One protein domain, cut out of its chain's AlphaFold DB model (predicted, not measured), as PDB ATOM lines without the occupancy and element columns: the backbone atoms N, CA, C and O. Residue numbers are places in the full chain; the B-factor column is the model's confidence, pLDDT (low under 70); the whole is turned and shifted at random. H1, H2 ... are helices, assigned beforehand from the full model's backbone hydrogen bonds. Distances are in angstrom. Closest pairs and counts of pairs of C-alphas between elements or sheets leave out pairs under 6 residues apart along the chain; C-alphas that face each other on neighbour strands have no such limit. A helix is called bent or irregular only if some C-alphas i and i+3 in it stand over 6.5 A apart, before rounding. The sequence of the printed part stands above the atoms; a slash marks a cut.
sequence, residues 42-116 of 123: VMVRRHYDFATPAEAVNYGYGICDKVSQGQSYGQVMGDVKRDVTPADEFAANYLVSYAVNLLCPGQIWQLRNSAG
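Overview. This is residues 42 to 116 of the 123 residues of the protein "DUF732 domain-containing protein" of Mycobacterium saskatchewanense (UniProt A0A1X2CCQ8). Look for two helical hairpins laid one over the other: H1 and H2 side by side in one layer, H3 and H4 in a second layer, with H3 crossing beneath both helices of the first. H4 sits by the turn where H1 passes into H2, and residues 42 to 52 lead into H1 with no named element. You have 75 residues here with four named helices, in the order H1, H2, H3, H4, and no named strand; the class is all helix. The whole is compact, with a radius of gyration of the C-alphas of 11.4 A, and rounded, spanning 30 by 23 by 15 A.

Arrangement. Start with H1, residues 53 to 68, and go on to H2, residues 73 to 83; they form a helical hairpin at a shallow tilt of 26 degrees, opposite ways. H1 touches H2 with residues 63 to 67 alone, and the closest C-alphas, those of Lys 66 and Val 76, are 6.9 A apart. Next comes H3, residues 89 to 103, which H1 touches with residues 60 to 64 alone; the C-alphas of Gly 60 and Ala 99 come closest, at 4.8 A, and the lines are about perpendicular at 89 degrees. H3 also touches H2, closest at the C-alphas of Lys 81 and Ala 92, 5.4 A apart, and the angle of 72 degrees is only just about perpendicular. H4, residues 105 to 115, makes a helical hairpin with H3, opposite ways at a shallow tilt of 32 degrees, only just short of steep. H3 touches H4 with residues 100 to 101 alone, closest at the C-alphas of Val 100 and Ile 108, 6.1 A apart. H1 touches H4 with residues 64 to 68 alone, the same way at a steep tilt of 58 degrees; the C-alphas of Val 67 and Leu 111 are closest, at 6.2 A. H2 and H4 touch about perpendicular at 78 degrees, closest at the C-alphas of Tyr 73 and Ala 115, 5.1 A apart. Of the 6 touching pairs 2 are at a shallow tilt, and the packing is only just mostly crossed. Each O i to N i+4 pair is within hydrogen-bond range in H1 and H3, against 5 of 7 in H2 and 5 of 7 in H4.

Along the chain. Find C-alpha 53 at (12.510, 51.567, 17.286); from there H1 runs 22.6 A to C-alpha 68. H2 goes from Tyr 73 to Asp 83. H3 begins at C-alpha 89, (-0.096, 41.266, 33.638), and reaches Leu 103 after 20.6 A. H4 ends at C-alpha 115, (-8.568, 35.186, 25.782), and is irregular: C-alphas 106 and 109 are 7.3 A apart.

Size, cuts and confidence. Look at Ala 51 and Gly 116 for the two C-alphas farthest apart, 33.6 A. The printed part has no cut, and the three links between the helices are tight. The mean pLDDT of the printed part of this model is 96.6, and no printed residue is under 70.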
ATOM      1  N   VAL A  42       5.145  52.250  23.223       95.25
ATOM      2  CA  VAL A  42       5.980  51.302  23.971       95.25
ATOM      3  C   VAL A  42       7.313  51.916  24.401       95.25
ATOM      4  O   VAL A  42       7.675  51.829  25.568       95.25
ATOM      5  N   MET A  43       8.034  52.624  23.533       94.94
ATOM      6  CA  MET A  43       9.398  53.059  23.866       94.94
ATOM      7  C   MET A  43       9.462  54.240  24.837       94.94
ATOM      8  O   MET A  43      10.485  54.449  25.481       94.94
ATOM      9  N   VAL A  44       8.385  55.016  24.992       90.25
ATOM     10  CA  VAL A  44       8.346  56.108  25.986       90.25
ATOM     11  C   VAL A  44       8.061  55.605  27.406       90.25
ATOM     12  O   VAL A  44       8.094  56.380  28.366       90.25
ATOM     13  N   ARG A  45       7.750  54.311  27.567       90.06
ATOM     14  CA  ARG A  45       7.412  53.702  28.855       90.06
ATOM     15  C   ARG A  45       8.622  52.994  29.442       90.06
ATOM     16  O   ARG A  45       9.227  52.148  28.809       90.06
ATOM     17  N   ARG A  46       8.865  53.222  30.734       87.00
ATOM     18  CA  ARG A  46       9.949  52.566  31.494       87.00
ATOM     19  C   ARG A  46       9.799  51.047  31.675       87.00
ATOM     20  O   ARG A  46      10.646  50.456  32.324       87.00
ATOM     21  N   HIS A  47       8.708  50.451  31.188       90.56
ATOM     22  CA  HIS A  47       8.432  49.026  31.390       90.56
ATOM     23  C   HIS A  47       9.142  48.139  30.354       90.56
ATOM     24  O   HIS A  47       9.243  46.925  30.535       90.56
ATOM     25  N   TYR A  48       9.595  48.744  29.251       93.38
ATOM     26  CA  TYR A  48      10.137  48.053  28.088       93.38
ATOM     27  C   TYR A  48      11.482  48.681  27.730       93.38
ATOM     28  O   TYR A  48      11.580  49.903  27.628       93.38
ATOM     29  N   ASP A  49      12.504  47.850  27.545       91.81
ATOM     30  CA  ASP A  49      13.891  48.288  27.345       91.81
ATOM     31  C   ASP A  49      14.384  47.919  25.938       91.81
ATOM     32  O   ASP A  49      15.360  47.199  25.756       91.81
ATOM     33  N   PHE A  50      13.644  48.363  24.916       95.31
ATOM     34  CA  PHE A  50      14.046  48.180  23.519       95.31
ATOM     35  C   PHE A  50      15.203  49.126  23.181       95.31
ATOM     36  O   PHE A  50      15.088  50.339  23.373       95.31
ATOM     37  N   ALA A  51      16.287  48.612  22.598       95.31
ATOM     38  CA  ALA A  51      17.445  49.429  22.243       95.31
ATOM     39  C   ALA A  51      17.165  50.352  21.047       95.31
ATOM     40  O   ALA A  51      17.780  51.414  20.916       95.31
ATOM     41  N   THR A  52      16.249  49.962  20.150       96.75
ATOM     42  CA  THR A  52      15.897  50.749  18.956       96.75
ATOM     43  C   THR A  52      14.406  50.667  18.600       96.75
ATOM     44  O   THR A  52      13.754  49.669  18.909       96.75
ATOM     45  N   PRO A  53      13.861  51.652  17.854       97.31
ATOM     46  CA  PRO A  53      12.510  51.567  17.286       97.31
ATOM     47  C   PRO A  53      12.270  50.322  16.433       97.31
ATOM     48  O   PRO A  53      11.211  49.708  16.519       97.31
ATOM     49  N   ALA A  54      13.261  49.923  15.634       97.94
ATOM     50  CA  ALA A  54      13.156  48.734  14.794       97.94
ATOM     51  C   ALA A  54      13.029  47.455  15.633       97.94
ATOM     52  O   ALA A  54      12.257  46.568  15.286       97.94
ATOM     53  N   GLU A  55      13.748  47.369  16.754       97.94
ATOM     54  CA  GLU A  55      13.636  46.250  17.688       97.94
ATOM     55  C   GLU A  55      12.245  46.173  18.318       97.94
ATOM     56  O   GLU A  55      11.647  45.099  18.319       97.94
ATOM     57  N   ALA A  56      11.698  47.306  18.768       97.81
ATOM     58  CA  ALA A  56      10.341  47.360  19.303       97.81
ATOM     59  C   ALA A  56       9.321  46.851  18.271       97.81
ATOM     60  O   ALA A  56       8.523  45.962  18.569       97.81
ATOM     61  N   VAL A  57       9.380  47.364  17.037       98.44
ATOM     62  CA  VAL A  57       8.483  46.954  15.941       98.44
ATOM     63  C   VAL A  57       8.636  45.467  15.621       98.44
ATOM     64  O   VAL A  57       7.634  44.760  15.524       98.44
ATOM     65  N   ASN A  58       9.869  44.966  15.519       98.56
ATOM     66  CA  ASN A  58      10.131  43.546  15.279       98.56
ATOM     67  C   ASN A  58       9.574  42.667  16.406       98.56
ATOM     68  O   ASN A  58       8.983  41.625  16.132       98.56
ATOM     69  N   TYR A  59       9.707  43.096  17.662       98.31
ATOM     70  CA  TYR A  59       9.116  42.406  18.804       98.31
ATOM     71  C   TYR A  59       7.581  42.383  18.719       98.31
ATOM     72  O   TYR A  59       6.961  41.337  18.916       98.31
ATOM     73  N   GLY A  60       6.962  43.509  18.344       98.38
ATOM     74  CA  GLY A  60       5.521  43.605  18.104       98.38
ATOM     75  C   GLY A  60       5.034  42.657  17.001       98.38
ATOM     76  O   GLY A  60       4.055  41.936  17.196       98.38
ATOM     77  N   TYR A  61       5.746  42.572  15.875       98.69
ATOM     78  CA  TYR A  61       5.438  41.581  14.837       98.69
ATOM     79  C   TYR A  61       5.672  40.140  15.304       98.69
ATOM     80  O   TYR A  61       4.885  39.266  14.962       98.69
ATOM     81  N   GLY A  62       6.659  39.890  16.166       98.69
ATOM     82  CA  GLY A  62       6.832  38.588  16.810       98.69
ATOM     83  C   GLY A  62       5.620  38.171  17.655       98.69
ATOM     84  O   GLY A  62       5.225  37.005  17.641       98.69
ATOM     85  N   ILE A  63       4.971  39.115  18.347       98.69
ATOM     86  CA  ILE A  63       3.681  38.868  19.017       98.69
ATOM     87  C   ILE A  63       2.599  38.534  17.983       98.69
ATOM     88  O   ILE A  63       1.865  37.559  18.153       98.69
ATOM     89  N   CYS A  64       2.506  39.310  16.902       98.75
ATOM     90  CA  CYS A  64       1.552  39.063  15.821       98.75
ATOM     91  C   CYS A  64       1.702  37.665  15.205       98.75
ATOM     92  O   CYS A  64       0.698  36.979  14.999       98.75
ATOM     93  N   ASP A  65       2.935  37.215  14.981       98.69
ATOM     94  CA  ASP A  65       3.233  35.891  14.444       98.69
ATOM     95  C   ASP A  65       2.736  34.791  15.385       98.69
ATOM     96  O   ASP A  65       2.031  33.881  14.941       98.69
ATOM     97  N   LYS A  66       2.998  34.909  16.693       98.62
ATOM     98  CA  LYS A  66       2.497  33.967  17.710       98.62
ATOM     99  C   LYS A  66       0.972  33.851  17.685       98.62
ATOM    100  O   LYS A  66       0.435  32.741  17.690       98.62
ATOM    101  N   VAL A  67       0.269  34.982  17.614       98.44
ATOM    102  CA  VAL A  67      -1.200  35.003  17.537       98.44
ATOM    103  C   VAL A  67      -1.683  34.372  16.230       98.44
ATOM    104  O   VAL A  67      -2.596  33.548  16.257       98.44
ATOM    105  N   SER A  68      -1.045  34.694  15.101       98.25
ATOM    106  CA  SER A  68      -1.396  34.138  13.785       98.25
ATOM    107  C   SER A  68      -1.207  32.617  13.704       98.25
ATOM    108  O   SER A  68      -1.964  31.931  13.022       98.25
ATOM    109  N   GLN A  69      -0.242  32.078  14.457       98.00
ATOM    110  CA  GLN A  69       0.022  30.643  14.593       98.00
ATOM    111  C   GLN A  69      -0.937  29.944  15.569       98.00
ATOM    112  O   GLN A  69      -0.840  28.735  15.777       98.00
ATOM    113  N   GLY A  70      -1.870  30.681  16.174       96.88
ATOM    114  CA  GLY A  70      -2.883  30.130  17.065       96.88
ATOM    115  C   GLY A  70      -2.413  29.902  18.499       96.88
ATOM    116  O   GLY A  70      -3.088  29.177  19.231       96.88
ATOM    117  N   GLN A  71      -1.300  30.510  18.928       98.31
ATOM    118  CA  GLN A  71      -0.932  30.487  20.346       98.31
ATOM    119  C   GLN A  71      -2.037  31.133  21.189       98.31
ATOM    120  O   GLN A  71      -2.628  32.146  20.805       98.31
ATOM    121  N   SER A  72      -2.331  30.537  22.344       97.31
ATOM    122  CA  SER A  72      -3.358  31.064  23.241       97.31
ATOM    123  C   SER A  72      -2.908  32.371  23.893       97.31
ATOM    124  O   SER A  72      -1.717  32.568  24.143       97.31
ATOM    125  N   TYR A  73      -3.863  33.232  24.253       98.19
ATOM    126  CA  TYR A  73      -3.593  34.483  24.962       98.19
ATOM    127  C   TYR A  73      -2.683  34.281  26.184       98.19
ATOM    128  O   TYR A  73      -1.721  35.018  26.363       98.19
ATOM    129  N   GLY A  74      -2.914  33.230  26.980       97.62
ATOM    130  CA  GLY A  74      -2.078  32.929  28.144       97.62
ATOM    131  C   GLY A  74      -0.635  32.539  27.806       97.62
ATOM    132  O   GLY A  74       0.272  32.889  28.557       97.62
ATOM    133  N   GLN A  75      -0.399  31.867  26.674       97.56
ATOM    134  CA  GLN A  75       0.960  31.563  26.205       97.56
ATOM    135  C   GLN A  75       1.683  32.838  25.769       97.56
ATOM    136  O   GLN A  75       2.802  33.080  26.211       97.56
ATOM    137  N   VAL A  76       1.016  33.679  24.974       98.38
ATOM    138  CA  VAL A  76       1.573  34.961  24.518       98.38
ATOM    139  C   VAL A  76       1.875  35.874  25.710       98.38
ATOM    140  O   VAL A  76       2.979  36.401  25.812       98.38
ATOM    141  N   MET A  77       0.944  36.008  26.656       98.06
ATOM    142  CA  MET A  77       1.141  36.777  27.890       98.06
ATOM    143  C   MET A  77       2.291  36.232  28.738       98.06
ATOM    144  O   MET A  77       3.112  36.997  29.235       98.06
ATOM    145  N   GLY A  78       2.371  34.909  28.903       97.12
ATOM    146  CA  GLY A  78       3.447  34.261  29.651       97.12
ATOM    147  C   GLY A  78       4.823  34.449  29.013       97.12
ATOM    148  O   GLY A  78       5.805  34.587  29.737       97.12
ATOM    149  N   ASP A  79       4.890  34.472  27.681       97.62
ATOM    150  CA  ASP A  79       6.100  34.835  26.950       97.62
ATOM    151  C   ASP A  79       6.482  36.291  27.203       97.62
ATOM    152  O   ASP A  79       7.577  36.548  27.685       97.62
ATOM    153  N   VAL A  80       5.562  37.226  26.958       97.62
ATOM    154  CA  VAL A  80       5.852  38.660  27.076       97.62
ATOM    155  C   VAL A  80       6.242  39.044  28.503       97.62
ATOM    156  O   VAL A  80       7.163  39.831  28.680       97.62
ATOM    157  N   LYS A  81       5.620  38.457  29.535       96.81
ATOM    158  CA  LYS A  81       6.000  38.707  30.937       96.81
ATOM    159  C   LYS A  81       7.454  38.355  31.255       96.81
ATOM    160  O   LYS A  81       8.010  38.943  32.174       96.81
ATOM    161  N   ARG A  82       8.075  37.413  30.536       95.75
ATOM    162  CA  ARG A  82       9.498  37.078  30.733       95.75
ATOM    163  C   ARG A  82      10.442  38.138  30.173       95.75
ATOM    164  O   ARG A  82      11.585  38.203  30.615       95.75
ATOM    165  N   ASP A  83       9.946  38.957  29.255       94.44
ATOM    166  CA  ASP A  83      10.744  39.897  28.473       94.44
ATOM    167  C   ASP A  83      10.553  41.356  28.942       94.44
ATOM    168  O   ASP A  83      11.225  42.261  28.451       94.44
ATOM    169  N   VAL A  84       9.647  41.607  29.899       93.69
ATOM    170  CA  VAL A  84       9.307  42.951  30.402       93.69
ATOM    171  C   VAL A  84       9.633  43.131  31.882       93.69
ATOM    172  O   VAL A  84       9.710  42.169  32.643       93.69
ATOM    173  N   THR A  85       9.812  44.379  32.320       92.50
ATOM    174  CA  THR A  85      10.030  44.709  33.737       92.50
ATOM    175  C   THR A  85       9.194  45.925  34.134       92.50
ATOM    176  O   THR A  85       9.458  47.009  33.627       92.50
ATOM    177  N   PRO A  86       8.242  45.815  35.080       92.44
ATOM    178  CA  PRO A  86       7.845  44.625  35.838       92.44
ATOM    179  C   PRO A  86       7.249  43.500  34.979       92.44
ATOM    180  O   PRO A  86       6.591  43.744  33.971       92.44
ATOM    181  N   ALA A  87       7.472  42.261  35.421       93.38
ATOM    182  CA  ALA A  87       6.964  41.032  34.810       93.38
ATOM    183  C   ALA A  87       5.489  40.762  35.180       93.38
ATOM    184  O   ALA A  87       5.139  39.663  35.616       93.38
ATOM    185  N   ASP A  88       4.634  41.778  35.055       93.94
ATOM    186  CA  ASP A  88       3.234  41.744  35.487       93.94
ATOM    187  C   ASP A  88       2.237  41.664  34.315       93.94
ATOM    188  O   ASP A  88       2.575  41.818  33.135       93.94
ATOM    189  N   GLU A  89       0.974  41.372  34.638       95.00
ATOM    190  CA  GLU A  89      -0.096  41.266  33.638       95.00
ATOM    191  C   GLU A  89      -0.365  42.592  32.926       95.00
ATOM    192  O   GLU A  89      -0.765  42.597  31.761       95.00
ATOM    193  N   PHE A  90      -0.162  43.721  33.605       94.44
ATOM    194  CA  PHE A  90      -0.452  45.036  33.054       94.44
ATOM    195  C   PHE A  90       0.531  45.397  31.935       94.44
ATOM    196  O   PHE A  90       0.104  45.739  30.828       94.44
ATOM    197  N   ALA A  91       1.830  45.270  32.199       95.62
ATOM    198  CA  ALA A  91       2.903  45.530  31.250       95.62
ATOM    199  C   ALA A  91       2.809  44.591  30.040       95.62
ATOM    200  O   ALA A  91       2.862  45.035  28.890       95.62
ATOM    201  N   ALA A  92       2.580  43.297  30.276       97.12
ATOM    202  CA  ALA A  92       2.453  42.343  29.183       97.12
ATOM    203  C   ALA A  92       1.199  42.587  28.328       97.12
ATOM    204  O   ALA A  92       1.294  42.635  27.100       97.12
ATOM    205  N   ASN A  93       0.036  42.806  28.951       96.69
ATOM    206  CA  ASN A  93      -1.214  43.021  28.217       96.69
ATOM    207  C   ASN A  93      -1.153  44.294  27.372       96.69
ATOM    208  O   ASN A  93      -1.694  44.327  26.267       96.69
ATOM    209  N   TYR A  94      -0.488  45.336  27.872       96.69
ATOM    210  CA  TYR A  94      -0.299  46.569  27.122       96.69
ATOM    211  C   TYR A  94       0.463  46.306  25.816       96.69
ATOM    212  O   TYR A  94      -0.042  46.645  24.748       96.69
ATOM    213  N   LEU A  95       1.622  45.639  25.867       97.00
ATOM    214  CA  LEU A  95       2.378  45.293  24.655       97.00
ATOM    215  C   LEU A  95       1.569  44.427  23.691       97.00
ATOM    216  O   LEU A  95       1.490  44.740  22.506       97.00
ATOM    217  N   VAL A  96       0.939  43.364  24.199       98.19
ATOM    218  CA  VAL A  96       0.160  42.433  23.371       98.19
ATOM    219  C   VAL A  96      -1.004  43.147  22.687       98.19
ATOM    220  O   VAL A  96      -1.212  42.988  21.483       98.19
ATOM    221  N   SER A  97      -1.743  43.967  23.434       97.12
ATOM    222  CA  SER A  97      -2.901  44.694  22.914       97.12
ATOM    223  C   SER A  97      -2.505  45.705  21.844       97.12
ATOM    224  O   SER A  97      -3.142  45.743  20.793       97.12
ATOM    225  N   TYR A  98      -1.451  46.494  22.070       97.75
ATOM    226  CA  TYR A  98      -0.999  47.491  21.098       97.75
ATOM    227  C   TYR A  98      -0.360  46.855  19.862       97.75
ATOM    228  O   TYR A  98      -0.641  47.300  18.750       97.75
ATOM    229  N   ALA A  99       0.410  45.773  20.023       98.44
ATOM    230  CA  ALA A  99       0.978  45.041  18.893       98.44
ATOM    231  C   ALA A  99      -0.134  44.517  17.976       98.44
ATOM    232  O   ALA A  99      -0.130  44.775  16.775       98.44
ATOM    233  N   VAL A 100      -1.148  43.856  18.545       98.44
ATOM    234  CA  VAL A 100      -2.239  43.288  17.744       98.44
ATOM    235  C   VAL A 100      -3.176  44.357  17.184       98.44
ATOM    236  O   VAL A 100      -3.612  44.243  16.041       98.44
ATOM    237  N   ASN A 101      -3.479  45.406  17.949       97.88
ATOM    238  CA  ASN A 101      -4.375  46.469  17.499       97.88
ATOM    239  C   ASN A 101      -3.780  47.299  16.354       97.88
ATOM    240  O   ASN A 101      -4.507  47.651  15.426       97.88
ATOM    241  N   LEU A 102      -2.480  47.607  16.420       97.81
ATOM    242  CA  LEU A 102      -1.825  48.491  15.456       97.81
ATOM    243  C   LEU A 102      -1.164  47.723  14.310       97.81
ATOM    244  O   LEU A 102      -1.376  48.062  13.147       97.81
ATOM    245  N   LEU A 103      -0.386  46.681  14.612       98.25
ATOM    246  CA  LEU A 103       0.495  46.040  13.630       98.25
ATOM    247  C   LEU A 103      -0.179  44.885  12.880       98.25
ATOM    248  O   LEU A 103       0.136  44.638  11.717       98.25
ATOM    249  N   CYS A 104      -1.121  44.179  13.512       98.12
ATOM    250  CA  CYS A 104      -1.835  43.059  12.891       98.12
ATOM    251  C   CYS A 104      -3.337  43.027  13.228       98.12
ATOM    252  O   CYS A 104      -3.837  42.022  13.745       98.12
ATOM    253  N   PRO A 105      -4.113  44.066  12.854       97.38
ATOM    254  CA  PRO A 105      -5.532  44.177  13.211       97.38
ATOM    255  C   PRO A 105      -6.398  43.008  12.709       97.38
ATOM    256  O   PRO A 105      -7.425  42.687  13.309       97.38
ATOM    257  N   GLY A 106      -5.968  42.306  11.653       97.94
ATOM    258  CA  GLY A 106      -6.617  41.073  11.187       97.94
ATOM    259  C   GLY A 106      -6.631  39.938  12.224       97.94
ATOM    260  O   GLY A 106      -7.479  39.055  12.143       97.94
ATOM    261  N   GLN A 107      -5.745  39.979  13.223       98.12
ATOM    262  CA  GLN A 107      -5.619  38.970  14.278       98.12
ATOM    263  C   GLN A 107      -6.384  39.319  15.565       98.12
ATOM    264  O   GLN A 107      -6.395  38.526  16.507       98.12
ATOM    265  N   ILE A 108      -7.077  40.465  15.622       98.06
ATOM    266  CA  ILE A 108      -7.827  40.894  16.818       98.06
ATOM    267  C   ILE A 108      -8.845  39.835  17.251       98.06
ATOM    268  O   ILE A 108      -8.984  39.560  18.444       98.06
ATOM    269  N   TRP A 109      -9.567  39.234  16.299       97.56
ATOM    270  CA  TRP A 109     -10.553  38.204  16.626       97.56
ATOM    271  C   TRP A 109      -9.892  36.954  17.217       97.56
ATOM    272  O   TRP A 109     -10.357  36.452  18.237       97.56
ATOM    273  N   GLN A 110      -8.774  36.511  16.633       97.56
ATOM    274  CA  GLN A 110      -8.011  35.358  17.112       97.56
ATOM    275  C   GLN A 110      -7.506  35.580  18.542       97.56
ATOM    276  O   GLN A 110      -7.738  34.741  19.415       97.56
ATOM    277  N   LEU A 111      -6.904  36.745  18.810       97.88
ATOM    278  CA  LEU A 111      -6.450  37.119  20.150       97.88
ATOM    279  C   LEU A 111      -7.617  37.102  21.151       97.88
ATOM    280  O   LEU A 111      -7.539  36.418  22.171       97.88
ATOM    281  N   ARG A 112      -8.720  37.800  20.844       97.12
ATOM    282  CA  ARG A 112      -9.892  37.907  21.733       97.12
ATOM    283  C   ARG A 112     -10.542  36.558  22.015       97.12
ATOM    284  O   ARG A 112     -10.869  36.275  23.162       97.12
ATOM    285  N   ASN A 113     -10.706  35.723  20.992       97.44
ATOM    286  CA  ASN A 113     -11.267  34.386  21.154       97.44
ATOM    287  C   ASN A 113     -10.375  33.522  22.060       97.44
ATOM    288  O   ASN A 113     -10.867  32.859  22.971       97.44
ATOM    289  N   SER A 114      -9.052  33.603  21.881       97.00
ATOM    290  CA  SER A 114      -8.092  32.878  22.722       97.00
ATOM    291  C   SER A 114      -8.034  33.369  24.178       97.00
ATOM    292  O   SER A 114      -7.592  32.629  25.056       97.00
ATOM    293  N   ALA A 115      -8.507  34.590  24.450       96.69
ATOM    294  CA  ALA A 115      -8.568  35.186  25.782       96.69
ATOM    295  C   ALA A 115      -9.877  34.887  26.543       96.69
ATOM    296  O   ALA A 115      -9.960  35.186  27.731       96.69
ATOM    297  N   GLY A 116     -10.898  34.293  25.908       95.25
ATOM    298  CA  GLY A 116     -12.270  34.226  26.447       95.25
ATOM    299  C   GLY A 116     -12.441  33.554  27.822       95.25
ATOM    300  O   GLY A 116     -13.402  33.845  28.534       95.25
TER     301      GLY A 116